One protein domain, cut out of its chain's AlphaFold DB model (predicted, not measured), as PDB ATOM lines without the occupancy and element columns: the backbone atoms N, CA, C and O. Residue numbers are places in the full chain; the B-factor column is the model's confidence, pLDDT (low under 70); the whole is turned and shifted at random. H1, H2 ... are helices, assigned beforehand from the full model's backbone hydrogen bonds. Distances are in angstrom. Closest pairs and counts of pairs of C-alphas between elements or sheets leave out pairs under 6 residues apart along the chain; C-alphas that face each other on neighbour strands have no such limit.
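What this domain is: This is residues 61 to 146 and 159 to 169 of the 184 residues of the protein "Carboxy terminal-processing peptidase" of Enterobacterales bacterium (UniProt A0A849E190). Four helices make an open, loosely connected zigzag with few contacts: H1 and H2 meet at a corner, and after a loop H3, the longest, runs back roughly the other way with an open space between it and H2. H4 packs on residues 71 to 75 of H1, and residues 133 to 146 fold back beside the later part of H3. The printed part has 97 residues with four named helices, H1, H2, H3 and H4 in that order, and no named strand; its class is all helix, with 65 residues in the helices. The whole is extended, with a radius of gyration of the C-alphas of 20.0 A, and its outline is only just flat, with spans of 61 by 40 by 22 A.

Where its parts are: The printed part begins at Val 61, and H1 follows as residues 68 to 79, with C-alpha 68 at (23.531, 36.800, 38.182) and a length of 16.2 A from first to last C-alpha. H2 is residues 83 to 99 and measures 24.3 A. H3 is residues 108 to 132 and measures 36.1 A, beginning at C-alpha 108 at (28.881, 20.082, -10.068). H4 is residues 159 to 169 and measures 15.3 A, ending at C-alpha 169 at (14.470, 34.502, 45.765).

How they stand to each other: H1 and H2 are close but not clearly touching, with the C-alphas of Ile 79 and Phe 85 the closest at 6.0 A. Their lines are about perpendicular, at 89 degrees. H2 and H3 are apart, and so are H1 and H3. H1 touches H4 with its residues 71 to 75 alone; the closest C-alphas are those of Leu 71 and Ile 161, 6.5 A apart. These two helices run opposite ways at a steep tilt of 36 degrees, only just past shallow. H4 is apart from H2 and from H3. In H1, H2, H3 and H4 every O i to N i+4 pair is within hydrogen-bond range.

The domain as a whole: The two C-alphas farthest apart are those of Val 61 and Glu 109, at 62.6 A. Residues 79 to 86, of which 83 to 86 belong to H2, stand free, and so do residues 88 to 118, of which 88 to 99 belong to H2 and 108 to 118 to H3. The link from H1 to H2 is tight, with 3 residues, and that from H2 to H3 is short, with 8. The link from H3 to H4 runs across the cut: residues 147 to 158 are not printed, and C-alphas 146 and 159 are 24.4 A apart. The mean pLDDT of the printed part is 92.8, and no printed residue is under 70.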
ATOM      1  N   VAL A  61      13.758  49.154  42.138       83.12
ATOM      2  CA  VAL A  61      12.725  48.365  42.843       83.12
ATOM      3  C   VAL A  61      13.283  47.041  43.389       83.12
ATOM      4  O   VAL A  61      12.722  46.466  44.315       83.12
ATOM      5  N   GLY A  62      14.412  46.575  42.858       79.69
ATOM      6  CA  GLY A  62      15.102  45.371  43.306       79.69
ATOM      7  C   GLY A  62      16.494  45.285  42.695       79.69
ATOM      8  O   GLY A  62      16.795  45.993  41.732       79.69
ATOM      9  N   ASP A  63      17.330  44.422  43.266       82.00
ATOM     10  CA  ASP A  63      18.676  44.155  42.774       82.00
ATOM     11  C   ASP A  63      18.859  42.660  42.507       82.00
ATOM     12  O   ASP A  63      18.942  41.846  43.428       82.00
ATOM     13  N   VAL A  64      18.917  42.313  41.223       86.88
ATOM     14  CA  VAL A  64      19.179  40.947  40.756       86.88
ATOM     15  C   VAL A  64      20.663  40.702  40.483       86.88
ATOM     16  O   VAL A  64      21.052  39.553  40.290       86.88
ATOM     17  N   GLN A  65      21.508  41.742  40.499       89.50
ATOM     18  CA  GLN A  65      22.923  41.654  40.110       89.50
ATOM     19  C   GLN A  65      23.706  40.708  41.017       89.50
ATOM     20  O   GLN A  65      24.578  39.977  40.553       89.50
ATOM     21  N   SER A  66      23.344  40.649  42.301       89.81
ATOM     22  CA  SER A  66      23.927  39.698  43.254       89.81
ATOM     23  C   SER A  66      23.657  38.225  42.906       89.81
ATOM     24  O   SER A  66      24.449  37.358  43.275       89.81
ATOM     25  N   LEU A  67      22.579  37.936  42.168       91.56
ATOM     26  CA  LEU A  67      22.158  36.583  41.795       91.56
ATOM     27  C   LEU A  67      22.735  36.138  40.442       91.56
ATOM     28  O   LEU A  67      22.920  34.938  40.224       91.56
ATOM     29  N   ILE A  68      23.062  37.084  39.551       95.00
ATOM     30  CA  ILE A  68      23.531  36.800  38.182       95.00
ATOM     31  C   ILE A  68      24.722  35.829  38.141       95.00
ATOM     32  O   ILE A  68      24.637  34.855  37.391       95.00
ATOM     33  N   PRO A  69      25.794  35.974  38.951       95.50
ATOM     34  CA  PRO A  69      26.928  35.048  38.885       95.50
ATOM     35  C   PRO A  69      26.543  33.595  39.187       95.50
ATOM     36  O   PRO A  69      27.087  32.661  38.591       95.50
ATOM     37  N   GLN A  70      25.600  33.390  40.111       94.75
ATOM     38  CA  GLN A  70      25.115  32.058  40.448       94.75
ATOM     39  C   GLN A  70      24.243  31.491  39.328       94.75
ATOM     40  O   GLN A  70      24.476  30.358  38.909       94.75
ATOM     41  N   LEU A  71      23.300  32.281  38.813       95.62
ATOM     42  CA  LEU A  71      22.441  31.887  37.694       95.62
ATOM     43  C   LEU A  71      23.266  31.530  36.456       95.62
ATOM     44  O   LEU A  71      23.070  30.468  35.872       95.62
ATOM     45  N   GLN A  72      24.260  32.351  36.116       96.88
ATOM     46  CA  GLN A  72      25.154  32.105  34.990       96.88
ATOM     47  C   GLN A  72      25.951  30.805  35.159       96.88
ATOM     48  O   GLN A  72      26.109  30.052  34.201       96.88
ATOM     49  N   LYS A  73      26.420  30.494  36.373       96.56
ATOM     50  CA  LYS A  73      27.132  29.237  36.647       96.56
ATOM     51  C   LYS A  73      26.232  28.013  36.475       96.56
ATOM     52  O   LYS A  73      26.682  26.997  35.942       96.56
ATOM     53  N   VAL A  74      24.991  28.079  36.960       96.00
ATOM     54  CA  VAL A  74      24.037  26.967  36.831       96.00
ATOM     55  C   VAL A  74      23.633  26.788  35.368       96.00
ATOM     56  O   VAL A  74      23.702  25.666  34.864       96.00
ATOM     57  N   HIS A  75      23.343  27.889  34.676       97.19
ATOM     58  CA  HIS A  75      23.091  27.932  33.239       97.19
ATOM     59  C   HIS A  75      24.216  27.261  32.439       97.19
ATOM     60  O   HIS A  75      23.980  26.268  31.753       97.19
ATOM     61  N   GLN A  76      25.462  27.720  32.606       96.12
ATOM     62  CA  GLN A  76      26.627  27.167  31.905       96.12
ATOM     63  C   GLN A  76      26.802  25.665  32.148       96.12
ATOM     64  O   GLN A  76      27.180  24.925  31.244       96.12
ATOM     65  N   LYS A  77      26.515  25.195  33.368       96.44
ATOM     66  CA  LYS A  77      26.600  23.772  33.703       96.44
ATOM     67  C   LYS A  77      25.511  22.940  33.017       96.44
ATOM     68  O   LYS A  77      25.797  21.800  32.645       96.44
ATOM     69  N   ARG A  78      24.288  23.469  32.885       95.56
ATOM     70  CA  ARG A  78      23.189  22.786  32.183       95.56
ATOM     71  C   ARG A  78      23.483  22.674  30.697       95.56
ATOM     72  O   ARG A  78      23.551  21.555  30.199       95.56
ATOM     73  N   ILE A  79      23.762  23.797  30.037       95.50
ATOM     74  CA  ILE A  79      23.957  23.810  28.582       95.50
ATOM     75  C   ILE A  79      25.178  22.998  28.136       95.50
ATOM     76  O   ILE A  79      25.183  22.472  27.036       95.50
ATOM     77  N   ALA A  80      26.191  22.832  28.996       94.00
ATOM     78  CA  ALA A  80      27.375  22.023  28.690       94.00
ATOM     79  C   ALA A  80      27.107  20.510  28.575       94.00
ATOM     80  O   ALA A  80      28.012  19.769  28.204       94.00
ATOM     81  N   ASN A  81      25.920  20.039  28.964       92.12
ATOM     82  CA  ASN A  81      25.517  18.635  28.840       92.12
ATOM     83  C   ASN A  81      24.208  18.485  28.047       92.12
ATOM     84  O   ASN A  81      23.578  17.429  28.105       92.12
ATOM     85  N   ASP A  82      23.769  19.549  27.376       92.81
ATOM     86  CA  ASP A  82      22.516  19.583  26.639       92.81
ATOM     87  C   ASP A  82      22.793  19.357  25.149       92.81
ATOM     88  O   ASP A  82      23.507  20.122  24.499       92.81
ATOM     89  N   LYS A  83      22.218  18.279  24.613       91.00
ATOM     90  CA  LYS A  83      22.426  17.866  23.227       91.00
ATOM     91  C   LYS A  83      21.888  18.897  22.226       91.00
ATOM     92  O   LYS A  83      22.513  19.097  21.186       91.00
ATOM     93  N   ASP A  84      20.768  19.548  22.528       90.81
ATOM     94  CA  ASP A  84      20.175  20.542  21.633       90.81
ATOM     95  C   ASP A  84      21.066  21.796  21.582       90.81
ATOM     96  O   ASP A  84      21.258  22.390  20.516       90.81
ATOM     97  N   PHE A  85      21.694  22.164  22.707       93.62
ATOM     98  CA  PHE A  85      22.711  23.221  22.737       93.62
ATOM     99  C   PHE A  85      23.989  22.837  21.990       93.62
ATOM    100  O   PHE A  85      24.532  23.683  21.276       93.62
ATOM    101  N   ASP A  86      24.464  21.597  22.111       92.56
ATOM    102  CA  ASP A  86      25.637  21.126  21.367       92.56
ATOM    103  C   ASP A  86      25.408  21.219  19.849       92.56
ATOM    104  O   ASP A  86      26.250  21.755  19.120       92.56
ATOM    105  N   GLU A  87      24.249  20.761  19.366       92.25
ATOM    106  CA  GLU A  87      23.875  20.847  17.949       92.25
ATOM    107  C   GLU A  87      23.744  22.304  17.480       92.25
ATOM    108  O   GLU A  87      24.236  22.658  16.403       92.25
ATOM    109  N   MET A  88      23.151  23.170  18.307       92.56
ATOM    110  CA  MET A  88      23.037  24.602  18.025       92.56
ATOM    111  C   MET A  88      24.409  25.281  17.936       92.56
ATOM    112  O   MET A  88      24.656  26.064  17.016       92.56
ATOM    113  N   VAL A  89      25.327  24.985  18.860       93.31
ATOM    114  CA  VAL A  89      26.695  25.528  18.847       93.31
ATOM    115  C   VAL A  89      27.471  25.025  17.631       93.31
ATOM    116  O   VAL A  89      28.222  25.793  17.020       93.31
ATOM    117  N   GLU A  90      27.285  23.768  17.231       93.50
ATOM    118  CA  GLU A  90      27.857  23.242  15.989       93.50
ATOM    119  C   GLU A  90      27.381  24.047  14.770       93.50
ATOM    120  O   GLU A  90      28.195  24.432  13.925       93.50
ATOM    121  N   ASP A  91      26.087  24.352  14.698       92.81
ATOM    122  CA  ASP A  91      25.500  25.101  13.586       92.81
ATOM    123  C   ASP A  91      25.944  26.566  13.566       92.81
ATOM    124  O   ASP A  91      26.229  27.108  12.495       92.81
ATOM    125  N   ILE A  92      26.098  27.188  14.738       93.25
ATOM    126  CA  ILE A  92      26.693  28.524  14.887       93.25
ATOM    127  C   ILE A  92      28.128  28.533  14.337       93.25
ATOM    128  O   ILE A  92      28.492  29.395  13.535       93.25
ATOM    129  N   ASN A  93      28.947  27.547  14.704       93.12
ATOM    130  CA  ASN A  93      30.326  27.449  14.220       93.12
ATOM    131  C   ASN A  93      30.399  27.173  12.708       93.12
ATOM    132  O   ASN A  93      31.253  27.727  12.002       93.12
ATOM    133  N   GLU A  94      29.497  26.337  12.185       92.25
ATOM    134  CA  GLU A  94      29.371  26.091  10.748       92.25
ATOM    135  C   GLU A  94      28.964  27.369  10.003       92.25
ATOM    136  O   GLU A  94      29.511  27.654   8.932       92.25
ATOM    137  N   TYR A  95      28.057  28.162  10.576       91.69
ATOM    138  CA  TYR A  95      27.664  29.459  10.041       91.69
ATOM    139  C   TYR A  95      28.861  30.407   9.938       91.69
ATOM    140  O   TYR A  95      29.129  30.887   8.839       91.69
ATOM    141  N   HIS A  96      29.631  30.601  11.014       89.44
ATOM    142  CA  HIS A  96      30.829  31.453  10.989       89.44
ATOM    143  C   HIS A  96      31.848  30.989   9.941       89.44
ATOM    144  O   HIS A  96      32.330  31.767   9.122       89.44
ATOM    145  N   THR A  97      32.110  29.682   9.879       90.44
ATOM    146  CA  THR A  97      33.029  29.114   8.878       90.44
ATOM    147  C   THR A  97      32.537  29.338   7.442       90.44
ATOM    148  O   THR A  97      33.325  29.374   6.491       90.44
ATOM    149  N   ASN A  98      31.222  29.417   7.239       90.00
ATOM    150  CA  ASN A  98      30.623  29.629   5.928       90.00
ATOM    151  C   ASN A  98      30.467  31.112   5.576       90.00
ATOM    152  O   ASN A  98      30.579  31.427   4.393       90.00
ATOM    153  N   SER A  99      30.257  32.008   6.544       87.06
ATOM    154  CA  SER A  99      30.152  33.453   6.307       87.06
ATOM    155  C   SER A  99      31.482  34.053   5.841       87.06
ATOM    156  O   SER A  99      31.493  34.930   4.980       87.06
ATOM    157  N   GLU A 100      32.610  33.504   6.295       87.12
ATOM    158  CA  GLU A 100      33.950  33.877   5.819       87.12
ATOM    159  C   GLU A 100      34.198  33.509   4.340       87.12
ATOM    160  O   GLU A 100      35.099  34.048   3.687       87.12
ATOM    161  N   LYS A 101      33.409  32.591   3.765       90.06
ATOM    162  CA  LYS A 101      33.584  32.143   2.376       90.06
ATOM    163  C   LYS A 101      32.881  33.090   1.411       90.06
ATOM    164  O   LYS A 101      31.684  32.996   1.167       90.06
ATOM    165  N   THR A 102      33.668  33.915   0.733       91.44
ATOM    166  CA  THR A 102      33.184  34.857  -0.293       91.44
ATOM    167  C   THR A 102      33.081  34.262  -1.700       91.44
ATOM    168  O   THR A 102      32.687  34.945  -2.643       91.44
ATOM    169  N   THR A 103      33.441  32.987  -1.879       92.44
ATOM    170  CA  THR A 103      33.455  32.322  -3.189       92.44
ATOM    171  C   THR A 103      32.667  31.021  -3.164       92.44
ATOM    172  O   THR A 103      32.601  30.320  -2.154       92.44
ATOM    173  N   VAL A 104      32.082  30.669  -4.311       92.12
ATOM    174  CA  VAL A 104      31.332  29.425  -4.486       92.12
ATOM    175  C   VAL A 104      31.935  28.605  -5.622       92.12
ATOM    176  O   VAL A 104      32.309  29.134  -6.667       92.12
ATOM    177  N   SER A 105      32.040  27.290  -5.426       93.25
ATOM    178  CA  SER A 105      32.503  26.392  -6.485       93.25
ATOM    179  C   SER A 105      31.405  26.170  -7.524       93.25
ATOM    180  O   SER A 105      30.282  25.824  -7.164       93.25
ATOM    181  N   LEU A 106      31.751  26.296  -8.807       94.38
ATOM    182  CA  LEU A 106      30.872  25.961  -9.936       94.38
ATOM    183  C   LEU A 106      31.004  24.495 -10.389       94.38
ATOM    184  O   LEU A 106      30.335  24.073 -11.326       94.38
ATOM    185  N   ASN A 107      31.870  23.704  -9.746       97.62
ATOM    186  CA  ASN A 107      32.021  22.289 -10.070       97.62
ATOM    187  C   ASN A 107      30.834  21.487  -9.508       97.62
ATOM    188  O   ASN A 107      30.621  21.458  -8.293       97.62
ATOM    189  N   LEU A 108      30.099  20.819 -10.401       96.25
ATOM    190  CA  LEU A 108      28.881  20.082 -10.068       96.25
ATOM    191  C   LEU A 108      29.127  18.965  -9.045       96.25
ATOM    192  O   LEU A 108      28.461  18.933  -8.016       96.25
ATOM    193  N   GLU A 109      30.129  18.110  -9.254       96.88
ATOM    194  CA  GLU A 109      30.414  16.990  -8.344       96.88
ATOM    195  C   GLU A 109      30.745  17.463  -6.923       96.88
ATOM    196  O   GLU A 109      30.318  16.865  -5.932       96.88
ATOM    197  N   LYS A 110      31.503  18.560  -6.805       95.38
ATOM    198  CA  LYS A 110      31.829  19.177  -5.513       95.38
ATOM    199  C   LYS A 110      30.570  19.702  -4.825       95.38
ATOM    200  O   LYS A 110      30.418  19.525  -3.617       95.38
ATOM    201  N   ARG A 111      29.667  20.330  -5.582       95.62
ATOM    202  CA  ARG A 111      28.391  20.860  -5.079       95.62
ATOM    203  C   ARG A 111      27.445  19.746  -4.641       95.62
ATOM    204  O   ARG A 111      26.882  19.852  -3.554       95.62
ATOM    205  N   ASP A 112      27.352  18.664  -5.405       96.62
ATOM    206  CA  ASP A 112      26.517  17.508  -5.071       96.62
ATOM    207  C   ASP A 112      26.992  16.802  -3.799       96.62
ATOM    208  O   ASP A 112      26.177  16.449  -2.949       96.62
ATOM    209  N   LYS A 113      28.310  16.640  -3.615       96.38
ATOM    210  CA  LYS A 113      28.869  16.073  -2.375       96.38
ATOM    211  C   LYS A 113      28.549  16.934  -1.154       96.38
ATOM    212  O   LYS A 113      28.171  16.396  -0.117       96.38
ATOM    213  N   LEU A 114      28.684  18.257  -1.273       93.69
ATOM    214  CA  LEU A 114      28.344  19.187  -0.191       93.69
ATOM    215  C   LEU A 114      26.847  19.155   0.135       93.69
ATOM    216  O   LEU A 114      26.492  19.142   1.310       93.69
ATOM    217  N   ARG A 115      25.987  19.108  -0.891       94.62
ATOM    218  CA  ARG A 115      24.536  18.995  -0.715       94.62
ATOM    219  C   ARG A 115      24.183  17.710   0.034       94.62
ATOM    220  O   ARG A 115      23.607  17.802   1.108       94.62
ATOM    221  N   LYS A 116      24.636  16.551  -0.456       95.94
ATOM    222  CA  LYS A 116      24.380  15.246   0.177       95.94
ATOM    223  C   LYS A 116      24.879  15.179   1.617       95.94
ATOM    224  O   LYS A 116      24.202  14.625   2.468       95.94
ATOM    225  N   LYS A 117      26.046  15.769   1.913       95.38
ATOM    226  CA  LYS A 117      26.562  15.835   3.289       95.38
ATOM    227  C   LYS A 117      25.620  16.620   4.211       95.38
ATOM    228  O   LYS A 117      25.399  16.197   5.338       95.38
ATOM    229  N   ARG A 118      25.075  17.744   3.736       94.44
ATOM    230  CA  ARG A 118      24.114  18.549   4.503       94.44
ATOM    231  C   ARG A 118      22.783  17.820   4.681       94.44
ATOM    232  O   ARG A 118      22.276  17.783   5.792       94.44
ATOM    233  N   GLU A 119      22.253  17.232   3.610       95.50
ATOM    234  CA  GLU A 119      21.013  16.443   3.647       95.50
ATOM    235  C   GLU A 119      21.140  15.279   4.637       95.50
ATOM    236  O   GLU A 119      20.268  15.100   5.480       95.50
ATOM    237  N   GLN A 120      22.269  14.560   4.613       96.00
ATOM    238  CA  GLN A 120      22.538  13.478   5.559       96.00
ATOM    239  C   GLN A 120      22.616  13.982   7.005       96.00
ATOM    240  O   GLN A 120      21.995  13.389   7.874       96.00
ATOM    241  N   LYS A 121      23.310  15.102   7.264       94.50
ATOM    242  CA  LYS A 121      23.389  15.706   8.608       94.50
ATOM    243  C   LYS A 121      21.996  16.041   9.162       94.50
ATOM    244  O   LYS A 121      21.718  15.747  10.318       94.50
ATOM    245  N   ILE A 122      21.126  16.633   8.338       93.81
ATOM    246  CA  ILE A 122      19.742  16.958   8.723       93.81
ATOM    247  C   ILE A 122      18.954  15.675   9.012       93.81
ATOM    248  O   ILE A 122      18.309  15.575  10.052       93.81
ATOM    249  N   LEU A 123      19.046  14.683   8.121       95.44
ATOM    250  CA  LEU A 123      18.344  13.408   8.260       95.44
ATOM    251  C   LEU A 123      18.789  12.625   9.505       95.44
ATOM    252  O   LEU A 123      17.957  12.052  10.204       95.44
ATOM    253  N   ASP A 124      20.090  12.612   9.801       94.38
ATOM    254  CA  ASP A 124      20.658  11.929  10.966       94.38
ATOM    255  C   ASP A 124      20.158  12.553  12.274       94.38
ATOM    256  O   ASP A 124      19.767  11.828  13.192       94.38
ATOM    257  N   ARG A 125      20.123  13.890  12.347       92.56
ATOM    258  CA  ARG A 125      19.584  14.616  13.506       92.56
ATOM    259  C   ARG A 125      18.092  14.364  13.681       92.56
ATOM    260  O   ARG A 125      17.656  14.051  14.789       92.56
ATOM    261  N   GLU A 126      17.326  14.403  12.592       92.75
ATOM    262  CA  GLU A 126      15.892  14.130  12.660       92.75
ATOM    263  C   GLU A 126      15.606  12.705  13.121       92.75
ATOM    264  O   GLU A 126      14.807  12.488  14.026       92.75
ATOM    265  N   ASN A 127      16.315  11.723  12.571       94.44
ATOM    266  CA  ASN A 127      16.153  10.334  12.975       94.44
ATOM    267  C   ASN A 127      16.580  10.087  14.424       94.44
ATOM    268  O   ASN A 127      15.952   9.275  15.101       94.44
ATOM    269  N   ALA A 128      17.604  10.788  14.920       92.38
ATOM    270  CA  ALA A 128      17.988  10.726  16.328       92.38
ATOM    271  C   ALA A 128      16.908  11.320  17.249       92.38
ATOM    272  O   ALA A 128      16.687  10.803  18.346       92.38
ATOM    273  N   ARG A 129      16.221  12.380  16.807       90.75
ATOM    274  CA  ARG A 129      15.071  12.965  17.510       90.75
ATOM    275  C   ARG A 129      13.857  12.032  17.476       90.75
ATOM    276  O   ARG A 129      13.234  11.799  18.504       90.75
ATOM    277  N   LEU A 130      13.500  11.489  16.314       92.75
ATOM    278  CA  LEU A 130      12.378  10.553  16.194       92.75
ATOM    279  C   LEU A 130      12.610   9.316  17.072       92.75
ATOM    280  O   LEU A 130      11.710   8.898  17.792       92.75
ATOM    281  N   GLU A 131      13.843   8.806  17.108       93.69
ATOM    282  CA  GLU A 131      14.238   7.694  17.974       93.69
ATOM    283  C   GLU A 131      14.121   8.028  19.470       93.69
ATOM    284  O   GLU A 131      13.637   7.191  20.232       93.69
ATOM    285  N   SER A 132      14.482   9.244  19.903       90.69
ATOM    286  CA  SER A 132      14.300   9.657  21.306       90.69
ATOM    287  C   SER A 132      12.826   9.801  21.704       90.69
ATOM    288  O   SER A 132      12.487   9.621  22.875       90.69
ATOM    289  N   LEU A 133      11.947  10.060  20.731       90.69
ATOM    290  CA  LEU A 133      10.492  10.108  20.892       90.69
ATOM    291  C   LEU A 133       9.808   8.740  20.695       90.69
ATOM    292  O   LEU A 133       8.599   8.634  20.895       90.69
ATOM    293  N   GLY A 134      10.552   7.695  20.314       93.56
ATOM    294  CA  GLY A 134      10.003   6.365  20.022       93.56
ATOM    295  C   GLY A 134       9.202   6.279  18.716       93.56
ATOM    296  O   GLY A 134       8.358   5.395  18.577       93.56
ATOM    297  N   LEU A 135       9.439   7.198  17.778       92.81
ATOM    298  CA  LEU A 135       8.803   7.265  16.462       92.81
ATOM    299  C   LEU A 135       9.651   6.563  15.388       92.81
ATOM    300  O   LEU A 135      10.842   6.299  15.575       92.81
ATOM    301  N   GLU A 136       9.032   6.247  14.249       93.50
ATOM    302  CA  GLU A 136       9.721   5.608  13.125       93.50
ATOM    303  C   GLU A 136      10.691   6.566  12.425       93.50
ATOM    304  O   GLU A 136      10.417   7.753  12.268       93.50
ATOM    305  N   LYS A 137      11.831   6.026  11.981       95.38
ATOM    306  CA  LYS A 137      12.844   6.772  11.226       95.38
ATOM    307  C   LYS A 137      12.370   7.036   9.799       95.38
ATOM    308  O   LYS A 137      11.759   6.176   9.168       95.38
ATOM    309  N   ILE A 138      12.748   8.190   9.272       94.56
ATOM    310  CA  ILE A 138      12.484   8.612   7.900       94.56
ATOM    311  C   ILE A 138      13.704   8.383   7.001       94.56
ATOM    312  O   ILE A 138      14.850   8.306   7.461       94.56
ATOM    313  N   SER A 139      13.451   8.260   5.697       92.75
ATOM    314  CA  SER A 139      14.485   7.955   4.696       92.75
ATOM    315  C   SER A 139      14.895   9.147   3.833       92.75
ATOM    316  O   SER A 139      16.004   9.145   3.297       92.75
ATOM    317  N   SER A 140      14.029  10.155   3.707       92.81
ATOM    318  CA  SER A 140      14.296  11.383   2.964       92.81
ATOM    319  C   SER A 140      14.078  12.608   3.843       92.81
ATOM    320  O   SER A 140      13.218  12.617   4.716       92.81
ATOM    321  N   ILE A 141      14.825  13.677   3.562       91.75
ATOM    322  CA  ILE A 141      14.568  15.005   4.132       91.75
ATOM    323  C   ILE A 141      13.204  15.576   3.714       91.75
ATOM    324  O   ILE A 141      12.667  16.430   4.410       91.75
ATOM    325  N   ASP A 142      12.635  15.104   2.601       92.19
ATOM    326  CA  ASP A 142      11.307  15.527   2.138       92.19
ATOM    327  C   ASP A 142      10.177  14.958   3.012       92.19
ATOM    328  O   ASP A 142       9.071  15.492   3.011       92.19
ATOM    329  N   ASP A 143      10.466  13.899   3.778       92.69
ATOM    330  CA  ASP A 143       9.520  13.257   4.696       92.69
ATOM    331  C   ASP A 143       9.493  13.950   6.074       92.69
ATOM    332  O   ASP A 143       8.786  13.506   6.979       92.69
ATOM    333  N   ILE A 144      10.283  15.017   6.265       90.69
ATOM    334  CA  ILE A 144      10.330  15.764   7.524       90.69
ATOM    335  C   ILE A 144       9.008  16.504   7.725       90.69
ATOM    336  O   ILE A 144       8.621  17.362   6.929       90.69
ATOM    337  N   ASP A 145       8.356  16.220   8.850       90.00
ATOM    338  CA  ASP A 145       7.199  16.981   9.297       90.00
ATOM    339  C   ASP A 145       7.639  18.379   9.768       90.00
ATOM    340  O   ASP A 145       8.298  18.552  10.803       90.00
ATOM    341  N   ASN A 146       7.288  19.387   8.968       86.81
ATOM    342  CA  ASN A 146       7.572  20.792   9.253       86.81
ATOM    343  C   ASN A 146       6.568  21.415  10.238       86.81
ATOM    344  O   ASN A 146       6.834  22.502  10.749       86.81
ATOM    345  N   ALA A 159      13.344  29.197  30.738       95.88
ATOM    346  CA  ALA A 159      12.437  28.722  31.779       95.88
ATOM    347  C   ALA A 159      13.195  28.124  32.979       95.88
ATOM    348  O   ALA A 159      12.806  28.353  34.125       95.88
ATOM    349  N   GLN A 160      14.302  27.410  32.743       95.62
ATOM    350  CA  GLN A 160      15.155  26.889  33.818       95.62
ATOM    351  C   GLN A 160      15.879  28.003  34.580       95.62
ATOM    352  O   GLN A 160      15.934  27.964  35.806       95.62
ATOM    353  N   ILE A 161      16.379  29.030  33.887       95.94
ATOM    354  CA  ILE A 161      16.971  30.219  34.516       95.94
ATOM    355  C   ILE A 161      15.927  30.946  35.365       95.94
ATOM    356  O   ILE A 161      16.223  31.342  36.490       95.94
ATOM    357  N   LEU A 162      14.698  31.098  34.861       94.44
ATOM    358  CA  LEU A 162      13.601  31.691  35.624       94.44
ATOM    359  C   LEU A 162      13.279  30.864  36.871       94.44
ATOM    360  O   LEU A 162      13.078  31.432  37.942       94.44
ATOM    361  N   LYS A 163      13.243  29.536  36.749       94.25
ATOM    362  CA  LYS A 163      13.045  28.642  37.889       94.25
ATOM    363  C   LYS A 163      14.154  28.818  38.926       94.25
ATOM    364  O   LYS A 163      13.847  29.002  40.096       94.25
ATOM    365  N   ASP A 164      15.419  28.809  38.511       93.69
ATOM    366  CA  ASP A 164      16.539  29.026  39.430       93.69
ATOM    367  C   ASP A 164      16.454  30.400  40.092       93.69
ATOM    368  O   ASP A 164      16.712  30.532  41.281       93.69
ATOM    369  N   TYR A 165      16.063  31.428  39.336       92.44
ATOM    370  CA  TYR A 165      15.836  32.755  39.885       92.44
ATOM    371  C   TYR A 165      14.759  32.718  40.971       92.44
ATOM    372  O   TYR A 165      15.011  33.221  42.062       92.44
ATOM    373  N   ILE A 166      13.615  32.069  40.713       90.50
ATOM    374  CA  ILE A 166      12.541  31.866  41.699       90.50
ATOM    375  C   ILE A 166      13.064  31.128  42.939       90.50
ATOM    376  O   ILE A 166      12.803  31.569  44.053       90.50
ATOM    377  N   ASP A 167      13.845  30.064  42.761       89.50
ATOM    378  CA  ASP A 167      14.406  29.273  43.863       89.50
ATOM    379  C   ASP A 167      15.404  30.091  44.712       89.50
ATOM    380  O   ASP A 167      15.483  29.912  45.927       89.50
ATOM    381  N   LEU A 168      16.160  31.011  44.098       88.00
ATOM    382  CA  LEU A 168      17.104  31.888  44.804       88.00
ATOM    383  C   LEU A 168      16.426  33.027  45.561       88.00
ATOM    384  O   LEU A 168      16.961  33.494  46.567       88.00
ATOM    385  N   ILE A 169      15.269  33.482  45.080       86.38
ATOM    386  CA  ILE A 169      14.470  34.502  45.765       86.38
ATOM    387  C   ILE A 169      13.475  33.893  46.756       86.38
ATOM    388  O   ILE A 169      12.844  34.653  47.490       86.38
TER     389      ILE A 169